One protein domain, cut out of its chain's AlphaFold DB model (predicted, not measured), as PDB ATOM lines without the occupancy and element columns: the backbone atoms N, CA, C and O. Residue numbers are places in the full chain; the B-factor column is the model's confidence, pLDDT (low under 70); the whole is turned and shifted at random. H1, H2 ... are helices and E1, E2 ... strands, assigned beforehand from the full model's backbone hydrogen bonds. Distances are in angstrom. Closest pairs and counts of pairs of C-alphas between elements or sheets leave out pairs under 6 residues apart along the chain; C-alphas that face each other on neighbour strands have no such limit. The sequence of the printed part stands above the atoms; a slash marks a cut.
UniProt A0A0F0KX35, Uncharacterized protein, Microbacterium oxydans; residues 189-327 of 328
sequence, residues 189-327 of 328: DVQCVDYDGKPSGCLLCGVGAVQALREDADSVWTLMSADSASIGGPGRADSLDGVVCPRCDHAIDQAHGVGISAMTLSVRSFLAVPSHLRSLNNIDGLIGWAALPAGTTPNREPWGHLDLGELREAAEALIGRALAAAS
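This is residues 189 to 327 of the 328 residues of an uncharacterized protein of Microbacterium oxydans (UniProt A0A0F0KX35). Two helices crossing at a steep tilt, H2 and H3, make the middle of the model, with a two-stranded ribbon, E3 and E4, at one side and the long helix H4 as an arm at the other. A second, smaller ribbon, the hairpin E1 and E2, lies off to another side, and the long link 271 to 308 doubles back from H3 toward the E3 and E4 side before it returns to H4. The printed part has 139 residues, with four named helices and four named strands in the order E1 E2 E3 H1 E4 H2 H3 H4; both two-stranded sheets are antiparallel. The class is mixed, helices and strands, with 62 residues, under half, in named elements. The whole is compact, with a radius of gyration of the C-alphas of 15.4 A and spans of 52 by 39 by 26 A.

E3, residues 222 to 227, and E4, residues 239 to 244, are antiparallel neighbours at 150 degrees, with N 224 and O 242 2.9 A apart and N 240 and O 226 2.8 A apart, within hydrogen-bond range. The closest C-alphas of E3 and H2, residues 246 to 255, are those of Thr 222 and Asp 249, 6.9 A apart. H2 touches H3, residues 260 to 270, closest at the C-alphas of Ile 252 and Ala 262, 4.8 A; they run opposite ways at a steep tilt of 46 degrees. H1, residues 228 to 231, only just touches H3, with 3 pairs of C-alphas within 8 A, the closest Ile 231 and Ile 260 at 5.9 A. H4, residues 309 to 326, touches no helix, but H3 and H4 are near each other, with 6 pairs of C-alphas within 10 A. E1, residues 189 to 191, and E2, residues 209 to 212, form an antiparallel hairpin at 134 degrees, with N 190 and O 210 2.8 A apart, within hydrogen-bond range. In H2, H3 and H4 every O i to N i+4 pair is within hydrogen-bond range; H1 is too short for such a pair.

E1 begins at C-alpha 189, (-23.798, 38.752, 29.154). From first to last C-alpha E3 is 16.5 A long, E4 14.9 A, H2 14.1 A and H3 15.0 A. H4, 26.2 A long, ends at C-alpha 326, (-46.684, 46.147, 56.423).

The C-alphas farthest apart are those of Asp 196 and Ser 327, 52.8 A. The printed part has no cut; the links E1 to E2, of 17 residues, and H3 to H4, of 38, are long. The mean pLDDT of the printed part is 92.9, and no printed residue is under 70.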
ATOM      1  N   ASP A 189     -23.953  40.109  28.643       95.56
ATOM      2  CA  ASP A 189     -23.798  38.752  29.154       95.56
ATOM      3  C   ASP A 189     -22.315  38.360  29.124       95.56
ATOM      4  O   ASP A 189     -21.709  38.217  28.059       95.56
ATOM      5  N   VAL A 190     -21.736  38.168  30.303       96.88
ATOM      6  CA  VAL A 190     -20.373  37.686  30.508       96.88
ATOM      7  C   VAL A 190     -20.435  36.191  30.782       96.88
ATOM      8  O   VAL A 190     -21.023  35.756  31.775       96.88
ATOM      9  N   GLN A 191     -19.856  35.400  29.883       97.25
ATOM     10  CA  GLN A 191     -19.864  33.942  29.983       97.25
ATOM     11  C   GLN A 191     -18.897  33.467  31.072       97.25
ATOM     12  O   GLN A 191     -17.808  34.013  31.233       97.25
ATOM     13  N   CYS A 192     -19.295  32.427  31.793       96.50
ATOM     14  CA  CYS A 192     -18.418  31.659  32.657       96.50
ATOM     15  C   CYS A 192     -17.645  30.670  31.788       96.50
ATOM     16  O   CYS A 192     -18.247  29.841  31.100       96.50
ATOM     17  N   VAL A 193     -16.320  30.730  31.837       94.12
ATOM     18  CA  VAL A 193     -15.452  29.784  31.137       94.12
ATOM     19  C   VAL A 193     -14.485  29.123  32.112       94.12
ATOM     20  O   VAL A 193     -14.155  29.701  33.145       94.12
ATOM     21  N   ASP A 194     -14.081  27.892  31.819       90.94
ATOM     22  CA  ASP A 194     -13.009  27.215  32.548       90.94
ATOM     23  C   ASP A 194     -11.615  27.715  32.109       90.94
ATOM     24  O   ASP A 194     -11.486  28.609  31.267       90.94
ATOM     25  N   TYR A 195     -10.553  27.126  32.671       86.44
ATOM     26  CA  TYR A 195      -9.163  27.458  32.326       86.44
ATOM     27  C   TYR A 195      -8.812  27.221  30.845       86.44
ATOM     28  O   TYR A 195      -7.895  27.860  30.334       86.44
ATOM     29  N   ASP A 196      -9.541  26.340  30.155       89.25
ATOM     30  CA  ASP A 196      -9.366  26.051  28.728       89.25
ATOM     31  C   ASP A 196     -10.238  26.963  27.838       89.25
ATOM     32  O   ASP A 196     -10.255  26.806  26.613       89.25
ATOM     33  N   GLY A 197     -10.999  27.892  28.426       90.12
ATOM     34  CA  GLY A 197     -11.933  28.761  27.713       90.12
ATOM     35  C   GLY A 197     -13.230  28.068  27.275       90.12
ATOM     36  O   GLY A 197     -13.957  28.603  26.435       90.12
ATOM     37  N   LYS A 198     -13.538  26.877  27.802       91.81
ATOM     38  CA  LYS A 198     -14.782  26.155  27.502       91.81
ATOM     39  C   LYS A 198     -15.914  26.662  28.395       91.81
ATOM     40  O   LYS A 198     -15.650  27.078  29.521       91.81
ATOM     41  N   PRO A 199     -17.179  26.599  27.939       93.44
ATOM     42  CA  PRO A 199     -18.319  26.971  28.768       93.44
ATOM     43  C   PRO A 199     -18.325  26.215  30.098       93.44
ATOM     44  O   PRO A 199     -18.260  24.988  30.120       93.44
ATOM     45  N   SER A 200     -18.439  26.963  31.189       96.31
ATOM     46  CA  SER A 200     -18.491  26.451  32.556       96.31
ATOM     47  C   SER A 200     -19.640  27.117  33.315       96.31
ATOM     48  O   SER A 200     -20.412  27.888  32.744       96.31
ATOM     49  N   GLY A 201     -19.805  26.783  34.588       97.50
ATOM     50  CA  GLY A 201     -20.811  27.364  35.463       97.50
ATOM     51  C   GLY A 201     -20.204  27.835  36.776       97.50
ATOM     52  O   GLY A 201     -19.160  27.349  37.209       97.50
ATOM     53  N   CYS A 202     -20.897  28.759  37.443       98.44
ATOM     54  CA  CYS A 202     -20.596  29.097  38.831       98.44
ATOM     55  C   CYS A 202     -20.478  27.821  39.685       98.44
ATOM     56  O   CYS A 202     -21.407  27.016  39.704       98.44
ATOM     57  N   LEU A 203     -19.404  27.706  40.468       97.81
ATOM     58  CA  LEU A 203     -19.092  26.553  41.321       97.81
ATOM     59  C   LEU A 203     -20.293  26.108  42.177       97.81
ATOM     60  O   LEU A 203     -20.556  24.914  42.318       97.81
ATOM     61  N   LEU A 204     -21.071  27.070  42.687       98.31
ATOM     62  CA  LEU A 204     -22.261  26.814  43.501       98.31
ATOM     63  C   LEU A 204     -23.543  26.693  42.665       98.31
ATOM     64  O   LEU A 204     -24.089  25.607  42.516       98.31
ATOM     65  N   CYS A 205     -24.056  27.794  42.112       98.56
ATOM     66  CA  CYS A 205     -25.387  27.802  41.494       98.56
ATOM     67  C   CYS A 205     -25.400  27.315  40.036       98.56
ATOM     68  O   CYS A 205     -26.471  27.185  39.440       98.56
ATOM     69  N   GLY A 206     -24.229  27.089  39.440       98.31
ATOM     70  CA  GLY A 206     -24.050  26.578  38.086       98.31
ATOM     71  C   GLY A 206     -24.401  27.533  36.958       98.31
ATOM     72  O   GLY A 206     -24.390  27.099  35.815       98.31
ATOM     73  N   VAL A 207     -24.742  28.798  37.230       98.44
ATOM     74  CA  VAL A 207     -25.093  29.742  36.159       98.44
ATOM     75  C   VAL A 207     -23.917  29.924  35.195       98.44
ATOM     76  O   VAL A 207     -22.793  30.159  35.640       98.44
ATOM     77  N   GLY A 208     -24.180  29.786  33.894       97.75
ATOM     78  CA  GLY A 208     -23.155  29.860  32.846       97.75
ATOM     79  C   GLY A 208     -22.854  31.266  32.332       97.75
ATOM     80  O   GLY A 208     -21.892  31.451  31.597       97.75
ATOM     81  N   ALA A 209     -23.657  32.264  32.699       97.56
ATOM     82  CA  ALA A 209     -23.440  33.656  32.326       97.56
ATOM     83  C   ALA A 209     -24.023  34.612  33.372       97.56
ATOM     84  O   ALA A 209     -24.983  34.279  34.070       97.56
ATOM     85  N   VAL A 210     -23.460  35.812  33.467       97.00
ATOM     86  CA  VAL A 210     -23.953  36.896  34.328       97.00
ATOM     87  C   VAL A 210     -24.017  38.200  33.554       97.00
ATOM     88  O   VAL A 210     -23.261  38.402  32.611       97.00
ATOM     89  N   GLN A 211     -24.902  39.101  33.968       95.19
ATOM     90  CA  GLN A 211     -24.960  40.444  33.405       95.19
ATOM     91  C   GLN A 211     -24.032  41.378  34.173       95.19
ATOM     92  O   GLN A 211     -24.184  41.537  35.384       95.19
ATOM     93  N   ALA A 212     -23.102  42.012  33.464       92.50
ATOM     94  CA  ALA A 212     -22.189  43.004  34.024       92.50
ATOM     95  C   ALA A 212     -21.919  44.133  33.030       92.50
ATOM     96  O   ALA A 212     -22.191  44.004  31.835       92.50
ATOM     97  N   LEU A 213     -21.396  45.254  33.523       89.06
ATOM     98  CA  LEU A 213     -20.846  46.286  32.646       89.06
ATOM     99  C   LEU A 213     -19.609  45.733  31.934       89.06
ATOM    100  O   LEU A 213     -18.937  44.839  32.450       89.06
ATOM    101  N   ARG A 214     -19.297  46.239  30.737       87.19
ATOM    102  CA  ARG A 214     -18.200  45.688  29.929       87.19
ATOM    103  C   ARG A 214     -16.850  45.838  30.625       87.19
ATOM    104  O   ARG A 214     -16.003  44.968  30.491       87.19
ATOM    105  N   GLU A 215     -16.662  46.930  31.353       84.50
ATOM    106  CA  GLU A 215     -15.457  47.185  32.150       84.50
ATOM    107  C   GLU A 215     -15.285  46.228  33.342       84.50
ATOM    108  O   GLU A 215     -14.159  46.009  33.776       84.50
ATOM    109  N   ASP A 216     -16.378  45.644  33.842       88.94
ATOM    110  CA  ASP A 216     -16.370  44.704  34.967       88.94
ATOM    111  C   ASP A 216     -16.320  43.244  34.482       88.94
ATOM    112  O   ASP A 216     -16.290  42.316  35.288       88.94
ATOM    113  N   ALA A 217     -16.328  43.005  33.165       90.94
ATOM    114  CA  ALA A 217     -16.423  41.659  32.602       90.94
ATOM    115  C   ALA A 217     -15.263  40.746  33.028       90.94
ATOM    116  O   ALA A 217     -15.477  39.559  33.264       90.94
ATOM    117  N   ASP A 218     -14.064  41.306  33.190       88.31
ATOM    118  CA  ASP A 218     -12.873  40.549  33.591       88.31
ATOM    119  C   ASP A 218     -12.843  40.231  35.097       88.31
ATOM    120  O   ASP A 218     -12.107  39.344  35.525       88.31
ATOM    121  N   SER A 219     -13.626  40.945  35.913       91.38
ATOM    122  CA  SER A 219     -13.613  40.850  37.382       91.38
ATOM    123  C   SER A 219     -14.930  40.362  37.989       91.38
ATOM    124  O   SER A 219     -15.007  40.167  39.199       91.38
ATOM    125  N   VAL A 220     -15.969  40.140  37.177       95.75
ATOM    126  CA  VAL A 220     -17.291  39.703  37.655       95.75
ATOM    127  C   VAL A 220     -17.280  38.282  38.240       95.75
ATOM    128  O   VAL A 220     -18.163  37.922  39.018       95.75
ATOM    129  N   TRP A 221     -16.299  37.466  37.859       96.88
ATOM    130  CA  TRP A 221     -16.136  36.094  38.328       96.88
ATOM    131  C   TRP A 221     -15.028  36.022  39.379       96.88
ATOM    132  O   TRP A 221     -13.869  36.312  39.083       96.88
ATOM    133  N   THR A 222     -15.363  35.583  40.592       96.69
ATOM    134  CA  THR A 222     -14.385  35.438  41.681       96.69
ATOM    135  C   THR A 222     -13.835  34.015  41.694       96.69
ATOM    136  O   THR A 222     -14.607  33.059  41.774       96.69
ATOM    137  N   LEU A 223     -12.511  33.857  41.611       95.94
ATOM    138  CA  LEU A 223     -11.848  32.554  41.748       95.94
ATOM    139  C   LEU A 223     -12.080  31.983  43.149       95.94
ATOM    140  O   LEU A 223     -11.953  32.698  44.142       95.94
ATOM    141  N   MET A 224     -12.402  30.695  43.226       96.44
ATOM    142  CA  MET A 224     -12.739  30.036  44.482       96.44
ATOM    143  C   MET A 224     -12.379  28.550  44.444       96.44
ATOM    144  O   MET A 224     -12.470  27.912  43.394       96.44
ATOM    145  N   SER A 225     -12.058  28.005  45.615       96.19
ATOM    146  CA  SER A 225     -11.861  26.572  45.838       96.19
ATOM    147  C   SER A 225     -12.840  26.075  46.897       96.19
ATOM    148  O   SER A 225     -13.150  26.796  47.849       96.19
ATOM    149  N   ALA A 226     -13.332  24.848  46.747       95.75
ATOM    150  CA  ALA A 226     -14.221  24.219  47.718       95.75
ATOM    151  C   ALA A 226     -14.005  22.709  47.776       95.75
ATOM    152  O   ALA A 226     -13.784  22.073  46.749       95.75
ATOM    153  N   ASP A 227     -14.175  22.110  48.951       95.69
ATOM    154  CA  ASP A 227     -14.263  20.654  49.050       95.69
ATOM    155  C   ASP A 227     -15.608  20.188  48.486       95.69
ATOM    156  O   ASP A 227     -16.652  20.713  48.884       95.69
ATOM    157  N   SER A 228     -15.618  19.162  47.634       95.50
ATOM    158  CA  SER A 228     -16.854  18.609  47.056       95.50
ATOM    159  C   SER A 228     -17.907  18.280  48.126       95.50
ATOM    160  O   SER A 228     -19.068  18.676  48.014       95.50
ATOM    161  N   ALA A 229     -17.490  17.673  49.241       95.50
ATOM    162  CA  ALA A 229     -18.369  17.368  50.371       95.50
ATOM    163  C   ALA A 229     -18.965  18.620  51.056       95.50
ATOM    164  O   ALA A 229     -20.089  18.569  51.553       95.50
ATOM    165  N   SER A 230     -18.247  19.752  51.073       95.31
ATOM    166  CA  SER A 230     -18.719  20.997  51.711       95.31
ATOM    167  C   SER A 230     -19.899  21.632  50.970       95.31
ATOM    168  O   SER A 230     -20.721  22.324  51.578       95.31
ATOM    169  N   ILE A 231     -20.009  21.345  49.671       96.38
ATOM    170  CA  ILE A 231     -21.071  21.821  48.784       96.38
ATOM    171  C   ILE A 231     -22.080  20.713  48.446       96.38
ATOM    172  O   ILE A 231     -22.727  20.768  47.409       96.38
ATOM    173  N   GLY A 232     -22.219  19.691  49.296       95.44
ATOM    174  CA  GLY A 232     -23.237  18.643  49.135       95.44
ATOM    175  C   GLY A 232     -22.886  17.536  48.137       95.44
ATOM    176  O   GLY A 232     -23.744  16.723  47.798       95.44
ATOM    177  N   GLY A 233     -21.638  17.486  47.667       93.75
ATOM    178  CA  GLY A 233     -21.114  16.394  46.855       93.75
ATOM    179  C   GLY A 233     -20.904  15.088  47.630       93.75
ATOM    180  O   GLY A 233     -21.071  15.033  48.853       93.75
ATOM    181  N   PRO A 234     -20.525  13.999  46.934       87.38
ATOM    182  CA  PRO A 234     -20.202  12.732  47.580       87.38
ATOM    183  C   PRO A 234     -19.074  12.927  48.604       87.38
ATOM    184  O   PRO A 234     -18.169  13.721  48.380       87.38
ATOM    185  N   GLY A 235     -19.106  12.182  49.716       79.31
ATOM    186  CA  GLY A 235     -18.253  12.380  50.905       79.31
ATOM    187  C   GLY A 235     -16.736  12.173  50.743       79.31
ATOM    188  O   GLY A 235     -16.056  11.888  51.727       79.31
ATOM    189  N   ARG A 236     -16.193  12.276  49.526       78.81
ATOM    190  CA  ARG A 236     -14.758  12.406  49.267       78.81
ATOM    191  C   ARG A 236     -14.397  13.890  49.260       78.81
ATOM    192  O   ARG A 236     -15.050  14.690  48.597       78.81
ATOM    193  N   ALA A 237     -13.362  14.249  50.012       75.94
ATOM    194  CA  ALA A 237     -12.834  15.608  50.079       75.94
ATOM    195  C   ALA A 237     -11.945  15.908  48.860       75.94
ATOM    196  O   ALA A 237     -10.755  16.181  48.995       75.94
ATOM    197  N   ASP A 238     -12.516  15.785  47.664       89.31
ATOM    198  CA  ASP A 238     -11.854  16.236  46.447       89.31
ATOM    199  C   ASP A 238     -12.011  17.763  46.372       89.31
ATOM    200  O   ASP A 238     -13.132  18.276  46.456       89.31
ATOM    201  N   SER A 239     -10.889  18.480  46.261       93.50
ATOM    202  CA  SER A 239     -10.887  19.935  46.082       93.50
ATOM    203  C   SER A 239     -11.340  20.277  44.667       93.50
ATOM    204  O   SER A 239     -10.842  19.713  43.691       93.50
ATOM    205  N   LEU A 240     -12.278  21.209  44.564       94.62
ATOM    206  CA  LEU A 240     -12.835  21.719  43.322       94.62
ATOM    207  C   LEU A 240     -12.438  23.183  43.178       94.62
ATOM    208  O   LEU A 240     -12.840  24.014  43.992       94.62
ATOM    209  N   ASP A 241     -11.685  23.489  42.127       95.25
ATOM    210  CA  ASP A 241     -11.306  24.854  41.770       95.25
ATOM    211  C   ASP A 241     -12.216  25.376  40.656       95.25
ATOM    212  O   ASP A 241     -12.558  24.657  39.713       95.25
ATOM    213  N   GLY A 242     -12.614  26.642  40.747       95.50
ATOM    214  CA  GLY A 242     -13.453  27.274  39.738       95.50
ATOM    215  C   GLY A 242     -13.710  28.744  40.030       95.50
ATOM    216  O   GLY A 242     -12.908  29.426  40.665       95.50
ATOM    217  N   VAL A 243     -14.853  29.236  39.557       97.31
ATOM    218  CA  VAL A 243     -15.297  30.612  39.792       97.31
ATOM    219  C   VAL A 243     -16.698  30.657  40.382       97.31
ATOM    220  O   VAL A 243     -17.521  29.768  40.156       97.31
ATOM    221  N   VAL A 244     -17.006  31.721  41.116       98.12
ATOM    222  CA  VAL A 244     -18.349  32.007  41.622       98.12
ATOM    223  C   VAL A 244     -18.898  33.298  41.025       98.12
ATOM    224  O   VAL A 244     -18.159  34.243  40.761       98.12
ATOM    225  N   CYS A 245     -20.210  33.326  40.773       98.31
ATOM    226  CA  CYS A 245     -20.892  34.535  40.318       98.31
ATOM    227  C   CYS A 245     -21.050  35.542  41.474       98.31
ATOM    228  O   CYS A 245     -21.072  35.113  42.633       98.31
ATOM    229  N   PRO A 246     -21.302  36.838  41.198       97.06
ATOM    230  CA  PRO A 246     -21.390  37.871  42.237       97.06
ATOM    231  C   PRO A 246     -22.403  37.575  43.350       97.06
ATOM    232  O   PRO A 246     -22.189  37.915  44.510       97.06
ATOM    233  N   ARG A 247     -23.519  36.905  43.024       96.94
ATOM    234  CA  ARG A 247     -24.515  36.503  44.031       96.94
ATOM    235  C   ARG A 247     -23.949  35.469  45.005       96.94
ATOM    236  O   ARG A 247     -24.190  35.563  46.205       96.94
ATOM    237  N   CYS A 248     -23.261  34.460  44.480       98.25
ATOM    238  CA  CYS A 248     -22.665  33.403  45.287       98.25
ATOM    239  C   CYS A 248     -21.474  33.929  46.088       98.25
ATOM    240  O   CYS A 248     -21.352  33.573  47.253       98.25
ATOM    241  N   ASP A 249     -20.670  34.812  45.499       98.00
ATOM    242  CA  ASP A 249     -19.567  35.500  46.175       98.00
ATOM    243  C   ASP A 249     -20.065  36.298  47.390       98.00
ATOM    244  O   ASP A 249     -19.650  36.062  48.521       98.00
ATOM    245  N   HIS A 250     -21.103  37.119  47.198       95.50
ATOM    246  CA  HIS A 250     -21.724  37.855  48.298       95.50
ATOM    247  C   HIS A 250     -22.272  36.939  49.406       95.50
ATOM    248  O   HIS A 250     -22.212  37.272  50.589       95.50
ATOM    249  N   ALA A 251     -22.822  35.779  49.039       96.56
ATOM    250  CA  ALA A 251     -23.314  34.805  50.004       96.56
ATOM    251  C   ALA A 251     -22.177  34.111  50.778       96.56
ATOM    252  O   ALA A 251     -22.346  33.809  51.959       96.56
ATOM    253  N   ILE A 252     -21.023  33.889  50.139       97.62
ATOM    254  CA  ILE A 252     -19.802  33.366  50.771       97.62
ATOM    255  C   ILE A 252     -19.256  34.377  51.780       97.62
ATOM    256  O   ILE A 252     -18.990  34.000  52.921       97.62
ATOM    257  N   ASP A 253     -19.176  35.656  51.405       95.62
ATOM    258  CA  ASP A 253     -18.749  36.736  52.302       95.62
ATOM    259  C   ASP A 253     -19.619  36.809  53.562       95.62
ATOM    260  O   ASP A 253     -19.107  36.922  54.679       95.62
ATOM    261  N   GLN A 254     -20.941  36.705  53.396       92.81
ATOM    262  CA  GLN A 254     -21.895  36.701  54.509       92.81
ATOM    263  C   GLN A 254     -21.798  35.445  55.383       92.81
ATOM    264  O   GLN A 254     -22.004  35.525  56.593       92.81
ATOM    265  N   ALA A 255     -21.523  34.287  54.782       95.12
ATOM    266  CA  ALA A 255     -21.352  33.026  55.500       95.12
ATOM    267  C   ALA A 255     -19.955  32.870  56.122       95.12
ATOM    268  O   ALA A 255     -19.750  31.949  56.911       95.12
ATOM    269  N   HIS A 256     -19.010  33.747  55.770       96.00
ATOM    270  CA  HIS A 256     -17.592  33.650  56.117       96.00
ATOM    271  C   HIS A 256     -16.927  32.347  55.642       96.00
ATOM    272  O   HIS A 256     -16.016  31.836  56.294       96.00
ATOM    273  N   GLY A 257     -17.375  31.801  54.510       94.94
ATOM    274  CA  GLY A 257     -16.805  30.583  53.937       94.94
ATOM    275  C   GLY A 257     -17.693  29.909  52.897       94.94
ATOM    276  O   GLY A 257     -18.874  30.231  52.749       94.94
ATOM    277  N   VAL A 258     -17.115  28.951  52.173       96.50
ATOM    278  CA  VAL A 258     -17.823  28.152  51.166       96.50
ATOM    279  C   VAL A 258     -18.446  26.921  51.824       96.50
ATOM    280  O   VAL A 258     -17.775  26.187  52.543       96.50
ATOM    281  N   GLY A 259     -19.739  26.696  51.583       95.81
ATOM    282  CA  GLY A 259     -20.455  25.509  52.048       95.81
ATOM    283  C   GLY A 259     -21.971  25.703  52.089       95.81
ATOM    284  O   GLY A 259     -22.497  26.684  51.556       95.81
ATOM    285  N   ILE A 260     -22.680  24.794  52.765       95.94
ATOM    286  CA  ILE A 260     -24.154  24.776  52.840       95.94
ATOM    287  C   ILE A 260     -24.759  26.112  53.301       95.94
ATOM    288  O   ILE A 260     -25.791  26.533  52.773       95.94
ATOM    289  N   SER A 261     -24.121  26.825  54.237       95.94
ATOM    290  CA  SER A 261     -24.596  28.141  54.688       95.94
ATOM    291  C   SER A 261     -24.563  29.187  53.568       95.94
ATOM    292  O   SER A 261     -25.573  29.851  53.332       95.94
ATOM    293  N   ALA A 262     -23.457  29.290  52.823       97.06
ATOM    294  CA  ALA A 262     -23.351  30.187  51.670       97.06
ATOM    295  C   ALA A 262     -24.342  29.805  50.563       97.06
ATOM    296  O   ALA A 262     -25.001  30.664  49.977       97.06
ATOM    297  N   MET A 263     -24.510  28.505  50.305       97.94
ATOM    298  CA  MET A 263     -25.482  28.016  49.327       97.94
ATOM    299  C   MET A 263     -26.914  28.390  49.725       97.94
ATOM    300  O   MET A 263     -27.657  28.918  48.902       97.94
ATOM    301  N   THR A 264     -27.277  28.212  50.996       96.50
ATOM    302  CA  THR A 264     -28.599  28.581  51.523       96.50
ATOM    303  C   THR A 264     -28.859  30.080  51.379       96.50
ATOM    304  O   THR A 264     -29.915  30.484  50.890       96.50
ATOM    305  N   LEU A 265     -27.887  30.925  51.741       95.69
ATOM    306  CA  LEU A 265     -27.983  32.379  51.562       95.69
ATOM    307  C   LEU A 265     -28.133  32.765  50.082       95.69
ATOM    308  O   LEU A 265     -28.964  33.609  49.741       95.69
ATOM    309  N   SER A 266     -27.392  32.106  49.189       97.06
ATOM    310  CA  SER A 266     -27.470  32.336  47.743       97.06
ATOM    311  C   SER A 266     -28.820  31.908  47.146       97.06
ATOM    312  O   SER A 266     -29.399  32.658  46.357       97.06
ATOM    313  N   VAL A 267     -29.375  30.754  47.546       96.94
ATOM    314  CA  VAL A 267     -30.720  30.306  47.131       96.94
ATOM    315  C   VAL A 267     -31.786  31.281  47.620       96.94
ATOM    316  O   VAL A 267     -32.647  31.695  46.848       96.94
ATOM    317  N   ARG A 268     -31.706  31.728  48.875       95.00
ATOM    318  CA  ARG A 268     -32.641  32.726  49.412       95.00
ATOM    319  C   ARG A 268     -32.581  34.050  48.665       95.00
ATOM    320  O   ARG A 268     -33.625  34.618  48.358       95.00
ATOM    321  N   SER A 269     -31.372  34.518  48.351       94.25
ATOM    322  CA  SER A 269     -31.167  35.709  47.526       94.25
ATOM    323  C   SER A 269     -31.782  35.534  46.134       94.25
ATOM    324  O   SER A 269     -32.447  36.442  45.643       94.25
ATOM    325  N   PHE A 270     -31.625  34.356  45.521       95.75
ATOM    326  CA  PHE A 270     -32.241  34.037  44.233       95.75
ATOM    327  C   PHE A 270     -33.775  34.039  44.284       95.75
ATOM    328  O   PHE A 270     -34.401  34.609  43.397       95.75
ATOM    329  N   LEU A 271     -34.367  33.470  45.336       94.75
ATOM    330  CA  LEU A 271     -35.817  33.452  45.566       94.75
ATOM    331  C   LEU A 271     -36.366  34.786  46.110       94.75
ATOM    332  O   LEU A 271     -37.529  34.856  46.496       94.75
ATOM    333  N   ALA A 272     -35.534  35.834  46.177       92.38
ATOM    334  CA  ALA A 272     -35.876  37.155  46.703       92.38
ATOM    335  C   ALA A 272     -36.452  37.142  48.136       92.38
ATOM    336  O   ALA A 272     -37.221  38.026  48.514       92.38
ATOM    337  N   VAL A 273     -36.063  36.162  48.960       89.25
ATOM    338  CA  VAL A 273     -36.511  36.057  50.355       89.25
ATOM    339  C   VAL A 273     -35.750  37.079  51.207       89.25
ATOM    340  O   VAL A 273     -34.522  36.989  51.300       89.25
ATOM    341  N   PRO A 274     -36.435  38.020  51.885       82.56
ATOM    342  CA  PRO A 274     -35.770  39.000  52.735       82.56
ATOM    343  C   PRO A 274     -34.895  38.355  53.819       82.56
ATOM    344  O   PRO A 274     -35.277  37.369  54.454       82.56
ATOM    345  N   SER A 275     -33.727  38.942  54.081       81.88
ATOM    346  CA  SER A 275     -32.748  38.422  55.051       81.88
ATOM    347  C   SER A 275     -33.273  38.372  56.491       81.88
ATOM    348  O   SER A 275     -32.862  37.514  57.267       81.88
ATOM    349  N   HIS A 276     -34.214  39.249  56.851       80.38
ATOM    350  CA  HIS A 276     -34.807  39.295  58.191       80.38
ATOM    351  C   HIS A 276     -35.794  38.147  58.470       80.38
ATOM    352  O   HIS A 276     -36.114  37.884  59.630       80.38
ATOM    353  N   LEU A 277     -36.277  37.449  57.438       81.31
ATOM    354  CA  LEU A 277     -37.149  36.292  57.617       81.31
ATOM    355  C   LEU A 277     -36.295  35.072  57.965       81.31
ATOM    356  O   LEU A 277     -35.424  34.679  57.202       81.31
ATOM    357  N   ARG A 278     -36.525  34.444  59.120       80.75
ATOM    358  CA  ARG A 278     -35.748  33.261  59.549       80.75
ATOM    359  C   ARG A 278     -36.183  31.951  58.876       80.75
ATOM    360  O   ARG A 278     -35.602  30.901  59.133       80.75
ATOM    361  N   SER A 279     -37.226  31.988  58.055       76.44
ATOM    362  CA  SER A 279     -37.667  30.835  57.274       76.44
ATOM    363  C   SER A 279     -36.622  30.473  56.213       76.44
ATOM    364  O   SER A 279     -35.938  31.356  55.699       76.44
ATOM    365  N   LEU A 280     -36.510  29.181  55.883       82.06
ATOM    366  CA  LEU A 280     -35.528  28.646  54.923       82.06
ATOM    367  C   LEU A 280     -34.059  28.826  55.357       82.06
ATOM    368  O   LEU A 280     -33.170  28.938  54.520       82.06
ATOM    369  N   ASN A 281     -33.785  28.869  56.667       82.62
ATOM    370  CA  ASN A 281     -32.411  28.881  57.191       82.62
ATOM    371  C   ASN A 281     -31.660  27.562  56.948       82.62
ATOM    372  O   ASN A 281     -30.435  27.577  56.935       82.62
ATOM    373  N   ASN A 282     -32.393  26.465  56.762       86.88
ATOM    374  CA  ASN A 282     -31.867  25.165  56.372       86.88
ATOM    375  C   ASN A 282     -32.669  24.704  55.157       86.88
ATOM    376  O   ASN A 282     -33.900  24.688  55.210       86.88
ATOM    377  N   ILE A 283     -31.972  24.379  54.075       90.75
ATOM    378  CA  ILE A 283     -32.558  23.793  52.874       90.75
ATOM    379  C   ILE A 283     -31.869  22.447  52.687       90.75
ATOM    380  O   ILE A 283     -30.659  22.390  52.460       90.75
ATOM    381  N   ASP A 284     -32.635  21.374  52.839       90.88
ATOM    382  CA  ASP A 284     -32.116  20.022  52.685       90.88
ATOM    383  C   ASP A 284     -31.874  19.706  51.203       90.88
ATOM    384  O   ASP A 284     -32.552  20.226  50.317       90.88
ATOM    385  N   GLY A 285     -30.888  18.850  50.928       92.62
ATOM    386  CA  GLY A 285     -30.608  18.374  49.568       92.62
ATOM    387  C   GLY A 285     -29.909  19.379  48.649       92.62
ATOM    388  O   GLY A 285     -29.811  19.129  47.448       92.62
ATOM    389  N   LEU A 286     -29.398  20.494  49.179       96.50
ATOM    390  CA  LEU A 286     -28.563  21.402  48.398       96.50
ATOM    391  C   LEU A 286     -27.266  20.709  47.962       96.50
ATOM    392  O   LEU A 286     -26.469  20.281  48.795       96.50
ATOM    393  N   ILE A 287     -27.040  20.681  46.651       97.44
ATOM    394  CA  ILE A 287     -25.784  20.276  46.022       97.44
ATOM    395  C   ILE A 287     -25.293  21.414  45.126       97.44
ATOM    396  O   ILE A 287     -26.083  22.076  44.460       97.44
ATOM    397  N   GLY A 288     -23.999  21.714  45.182       97.50
ATOM    398  CA  GLY A 288     -23.356  22.708  44.337       97.50
ATOM    399  C   GLY A 288     -23.122  22.136  42.948       97.50
ATOM    400  O   GLY A 288     -22.812  20.956  42.797       97.50
ATOM    401  N   TRP A 289     -23.231  22.976  41.925       98.25
ATOM    402  CA  TRP A 289     -23.112  22.545  40.536       98.25
ATOM    403  C   TRP A 289     -21.770  21.870  40.237       98.25
ATOM    404  O   TRP A 289     -21.743  20.863  39.537       98.25
ATOM    405  N   ALA A 290     -20.666  22.356  40.815       96.62
ATOM    406  CA  ALA A 290     -19.347  21.747  40.627       96.62
ATOM    407  C   ALA A 290     -19.212  20.345  41.252       96.62
ATOM    408  O   ALA A 290     -18.305  19.605  40.884       96.62
ATOM    409  N   ALA A 291     -20.104  19.966  42.174       96.62
ATOM    410  CA  ALA A 291     -20.150  18.619  42.740       96.62
ATOM    411  C   ALA A 291     -20.982  17.629  41.900       96.62
ATOM    412  O   ALA A 291     -21.047  16.442  42.233       96.62
ATOM    413  N   LEU A 292     -21.625  18.091  40.823       95.69
ATOM    414  CA  LEU A 292     -22.346  17.235  39.881       95.69
ATOM    415  C   LEU A 292     -21.374  16.445  38.985       95.69
ATOM    416  O   LEU A 292     -20.195  16.790  38.880       95.69
ATOM    417  N   PRO A 293     -21.841  15.380  38.301       94.56
ATOM    418  CA  PRO A 293     -21.006  14.627  37.373       94.56
ATOM    419  C   PRO A 293     -20.350  15.516  36.307       94.56
ATOM    420  O   PRO A 293     -20.972  16.440  35.771       94.56
ATOM    421  N   ALA A 294     -19.104  15.196  35.954       90.62
ATOM    422  CA  ALA A 294     -18.374  15.896  34.902       90.62
ATOM    423  C   ALA A 294     -19.161  15.897  33.577       90.62
ATOM    424  O   ALA A 294     -19.773  14.896  33.200       90.62
ATOM    425  N   GLY A 295     -19.133  17.026  32.861       90.62
ATOM    426  CA  GLY A 295     -19.897  17.219  31.624       90.62
ATOM    427  C   GLY A 295     -21.335  17.703  31.832       90.62
ATOM    428  O   GLY A 295     -22.059  17.880  30.851       90.62
ATOM    429  N   THR A 296     -21.754  17.952  33.078       95.50
ATOM    430  CA  THR A 296     -23.012  18.657  33.348       95.50
ATOM    431  C   THR A 296     -22.992  20.021  32.661       95.50
ATOM    432  O   THR A 296     -22.007  20.751  32.733       95.50
ATOM    433  N   THR A 297     -24.073  20.362  31.957       96.69
ATOM    434  CA  THR A 297     -24.165  21.660  31.275       96.69
ATOM    435  C   THR A 297     -24.374  22.792  32.284       96.69
ATOM    436  O   THR A 297     -25.067  22.593  33.289       96.69
ATOM    437  N   PRO A 298     -23.792  23.982  32.054       97.75
ATOM    438  CA  PRO A 298     -24.069  25.143  32.887       97.75
ATOM    439  C   PRO A 298     -25.552  25.508  32.854       97.75
ATOM    440  O   PRO A 298     -26.220  25.422  31.819       97.75
ATOM    441  N   ASN A 299     -26.072  25.954  33.990       98.25
ATOM    442  CA  ASN A 299     -27.457  26.368  34.107       98.25
ATOM    443  C   ASN A 299     -27.690  27.690  33.375       98.25
ATOM    444  O   ASN A 299     -26.878  28.618  33.436       98.25
ATOM    445  N   ARG A 300     -28.861  27.800  32.746       96.31
ATOM    446  CA  ARG A 300     -29.361  29.073  32.206       96.31
ATOM    447  C   ARG A 300     -29.762  30.042  33.312       96.31
ATOM    448  O   ARG A 300     -29.554  31.241  33.183       96.31
ATOM    449  N   GLU A 301     -30.310  29.508  34.399       96.75
ATOM    450  CA  GLU A 301     -30.708  30.261  35.583       96.75
ATOM    451  C   GLU A 301     -29.985  29.718  36.823       96.75
ATOM    452  O   GLU A 301     -29.694  28.521  36.893       96.75
ATOM    453  N   PRO A 302     -29.691  30.562  37.824       97.81
ATOM    454  CA  PRO A 302     -29.096  30.114  39.076       97.81
ATOM    455  C   PRO A 302     -29.881  28.956  39.700       97.81
ATOM    456  O   PRO A 302     -31.099  29.033  39.823       97.81
ATOM    457  N   TRP A 303     -29.171  27.900  40.105       97.75
ATOM    458  CA  TRP A 303     -29.736  26.694  40.723       97.75
ATOM    459  C   TRP A 303     -30.669  25.869  39.823       97.75
ATOM    460  O   TRP A 303     -31.379  25.010  40.326       97.75
ATOM    461  N   GLY A 304     -30.628  26.054  38.497       97.44
ATOM    462  CA  GLY A 304     -31.496  25.333  37.550       97.44
ATOM    463  C   GLY A 304     -31.324  23.805  37.497       97.44
ATOM    464  O   GLY A 304     -32.112  23.129  36.845       97.44
ATOM    465  N   HIS A 305     -30.314  23.263  38.175       97.50
ATOM    466  CA  HIS A 305     -30.100  21.825  38.351       97.50
ATOM    467  C   HIS A 305     -30.838  21.245  39.572       97.50
ATOM    468  O   HIS A 305     -30.836  20.030  39.754       97.50
ATOM    469  N   LEU A 306     -31.435  22.095  40.414       96.75
ATOM    470  CA  LEU A 306     -32.230  21.707  41.577       96.75
ATOM    471  C   LEU A 306     -33.717  21.925  41.291       96.75
ATOM    472  O   LEU A 306     -34.096  22.894  40.630       96.75
ATOM    473  N   ASP A 307     -34.563  21.067  41.854       95.31
ATOM    474  CA  ASP A 307     -35.999  21.328  41.914       95.31
ATOM    475  C   ASP A 307     -36.300  22.251  43.101       95.31
ATOM    476  O   ASP A 307     -36.262  21.844  44.262       95.31
ATOM    477  N   LEU A 308     -36.546  23.529  42.806       93.94
ATOM    478  CA  LEU A 308     -36.864  24.550  43.805       93.94
ATOM    479  C   LEU A 308     -38.366  24.866  43.877       93.94
ATOM    480  O   LEU A 308     -38.721  25.904  44.435       93.94
ATOM    481  N   GLY A 309     -39.246  24.031  43.305       92.44
ATOM    482  CA  GLY A 309     -40.687  24.302  43.226       92.44
ATOM    483  C   GLY A 309     -41.320  24.596  44.588       92.44
ATOM    484  O   GLY A 309     -41.824  25.696  44.815       92.44
ATOM    485  N   GLU A 310     -41.196  23.661  45.533       90.69
ATOM    486  CA  GLU A 310     -41.757  23.807  46.887       90.69
ATOM    487  C   GLU A 310     -41.154  25.003  47.648       90.69
ATOM    488  O   GLU A 310     -41.851  25.734  48.355       90.69
ATOM    489  N   LEU A 311     -39.851  25.250  47.477       90.19
ATOM    490  CA  LEU A 311     -39.163  26.381  48.107       90.19
ATOM    491  C   LEU A 311     -39.633  27.721  47.541       90.19
ATOM    492  O   LEU A 311     -39.725  28.700  48.284       90.19
ATOM    493  N   ARG A 312     -39.935  27.773  46.241       92.50
ATOM    494  CA  ARG A 312     -40.468  28.961  45.574       92.50
ATOM    495  C   ARG A 312     -41.870  29.281  46.084       92.50
ATOM    496  O   ARG A 312     -42.101  30.415  46.492       92.50
ATOM    497  N   GLU A 313     -42.752  28.287  46.168       90.88
ATOM    498  CA  GLU A 313     -44.093  28.460  46.745       90.88
ATOM    499  C   GLU A 313     -44.022  28.942  48.203       90.88
ATOM    500  O   GLU A 313     -44.707  29.891  48.600       90.88
ATOM    501  N   ALA A 314     -43.132  28.346  49.006       89.12
ATOM    502  CA  ALA A 314     -42.911  28.768  50.385       89.12
ATOM    503  C   ALA A 314     -42.387  30.214  50.479       89.12
ATOM    504  O   ALA A 314     -42.845  30.980  51.334       89.12
ATOM    505  N   ALA A 315     -41.452  30.605  49.607       90.06
ATOM    506  CA  ALA A 315     -40.910  31.960  49.531       90.06
ATOM    507  C   ALA A 315     -41.988  32.991  49.163       90.06
ATOM    508  O   ALA A 315     -42.132  34.001  49.855       90.06
ATOM    509  N   GLU A 316     -42.795  32.716  48.139       91.12
ATOM    510  CA  GLU A 316     -43.894  33.583  47.704       91.12
ATOM    511  C   GLU A 316     -44.934  33.778  48.816       91.12
ATOM    512  O   GLU A 316     -45.323  34.909  49.125       91.12
ATOM    513  N   ALA A 317     -45.315  32.698  49.509       90.31
ATOM    514  CA  ALA A 317     -46.237  32.760  50.641       90.31
ATOM    515  C   ALA A 317     -45.679  33.560  51.836       90.31
ATOM    516  O   ALA A 317     -46.436  34.159  52.609       90.31
ATOM    517  N   LEU A 318     -44.360  33.561  52.042       88.06
ATOM    518  CA  LEU A 318     -43.706  34.367  53.077       88.06
ATOM    519  C   LEU A 318     -43.675  35.850  52.705       88.06
ATOM    520  O   LEU A 318     -44.025  36.690  53.534       88.06
ATOM    521  N   ILE A 319     -43.305  36.164  51.462       87.19
ATOM    522  CA  ILE A 319     -43.250  37.538  50.953       87.19
ATOM    523  C   ILE A 319     -44.649  38.164  50.974       87.19
ATOM    524  O   ILE A 319     -44.817  39.268  51.493       87.19
ATOM    525  N   GLY A 320     -45.670  37.439  50.505       87.88
ATOM    526  CA  GLY A 320     -47.059  37.907  50.532       87.88
ATOM    527  C   GLY A 320     -47.549  38.241  51.945       87.88
ATOM    528  O   GLY A 320     -48.165  39.285  52.155       87.88
ATOM    529  N   ARG A 321     -47.207  37.411  52.942       87.44
ATOM    530  CA  ARG A 321     -47.539  37.673  54.354       87.44
ATOM    531  C   ARG A 321     -46.820  38.900  54.913       87.44
ATOM    532  O   ARG A 321     -47.441  39.684  55.626       87.44
ATOM    533  N   ALA A 322     -45.542  39.082  54.585       83.19
ATOM    534  CA  ALA A 322     -44.767  40.237  55.035       83.19
ATOM    535  C   ALA A 322     -45.314  41.558  54.459       83.19
ATOM    536  O   ALA A 322     -45.443  42.539  55.188       83.19
ATOM    537  N   LEU A 323     -45.697  41.570  53.177       85.00
ATOM    538  CA  LEU A 323     -46.293  42.742  52.526       85.00
ATOM    539  C   LEU A 323     -47.678  43.083  53.088       85.00
ATOM    540  O   LEU A 323     -47.983  44.257  53.307       85.00
ATOM    541  N   ALA A 324     -48.500  42.067  53.368       87.44
ATOM    542  CA  ALA A 324     -49.805  42.261  53.995       87.44
ATOM    543  C   ALA A 324     -49.675  42.866  55.403       87.44
ATOM    544  O   ALA A 324     -50.402  43.796  55.736       87.44
ATOM    545  N   ALA A 325     -48.711  42.390  56.199       84.50
ATOM    546  CA  ALA A 325     -48.457  42.905  57.544       84.50
ATOM    547  C   ALA A 325     -47.919  44.347  57.561       84.50
ATOM    548  O   ALA A 325     -48.163  45.065  58.520       84.50
ATOM    549  N   ALA A 326     -47.196  44.778  56.524       82.81
ATOM    550  CA  ALA A 326     -46.684  46.147  56.423       82.81
ATOM    551  C   ALA A 326     -47.742  47.173  55.973       82.81
ATOM    552  O   ALA A 326     -47.509  48.374  56.076       82.81
ATOM    553  N   SER A 327     -48.873  46.703  55.438       84.25
ATOM    554  CA  SER A 327     -49.927  47.551  54.864       84.25
ATOM    555  C   SER A 327     -51.126  47.765  55.800       84.25
ATOM    556  O   SER A 327     -52.046  48.493  55.430       84.25
TER     557      SER A 327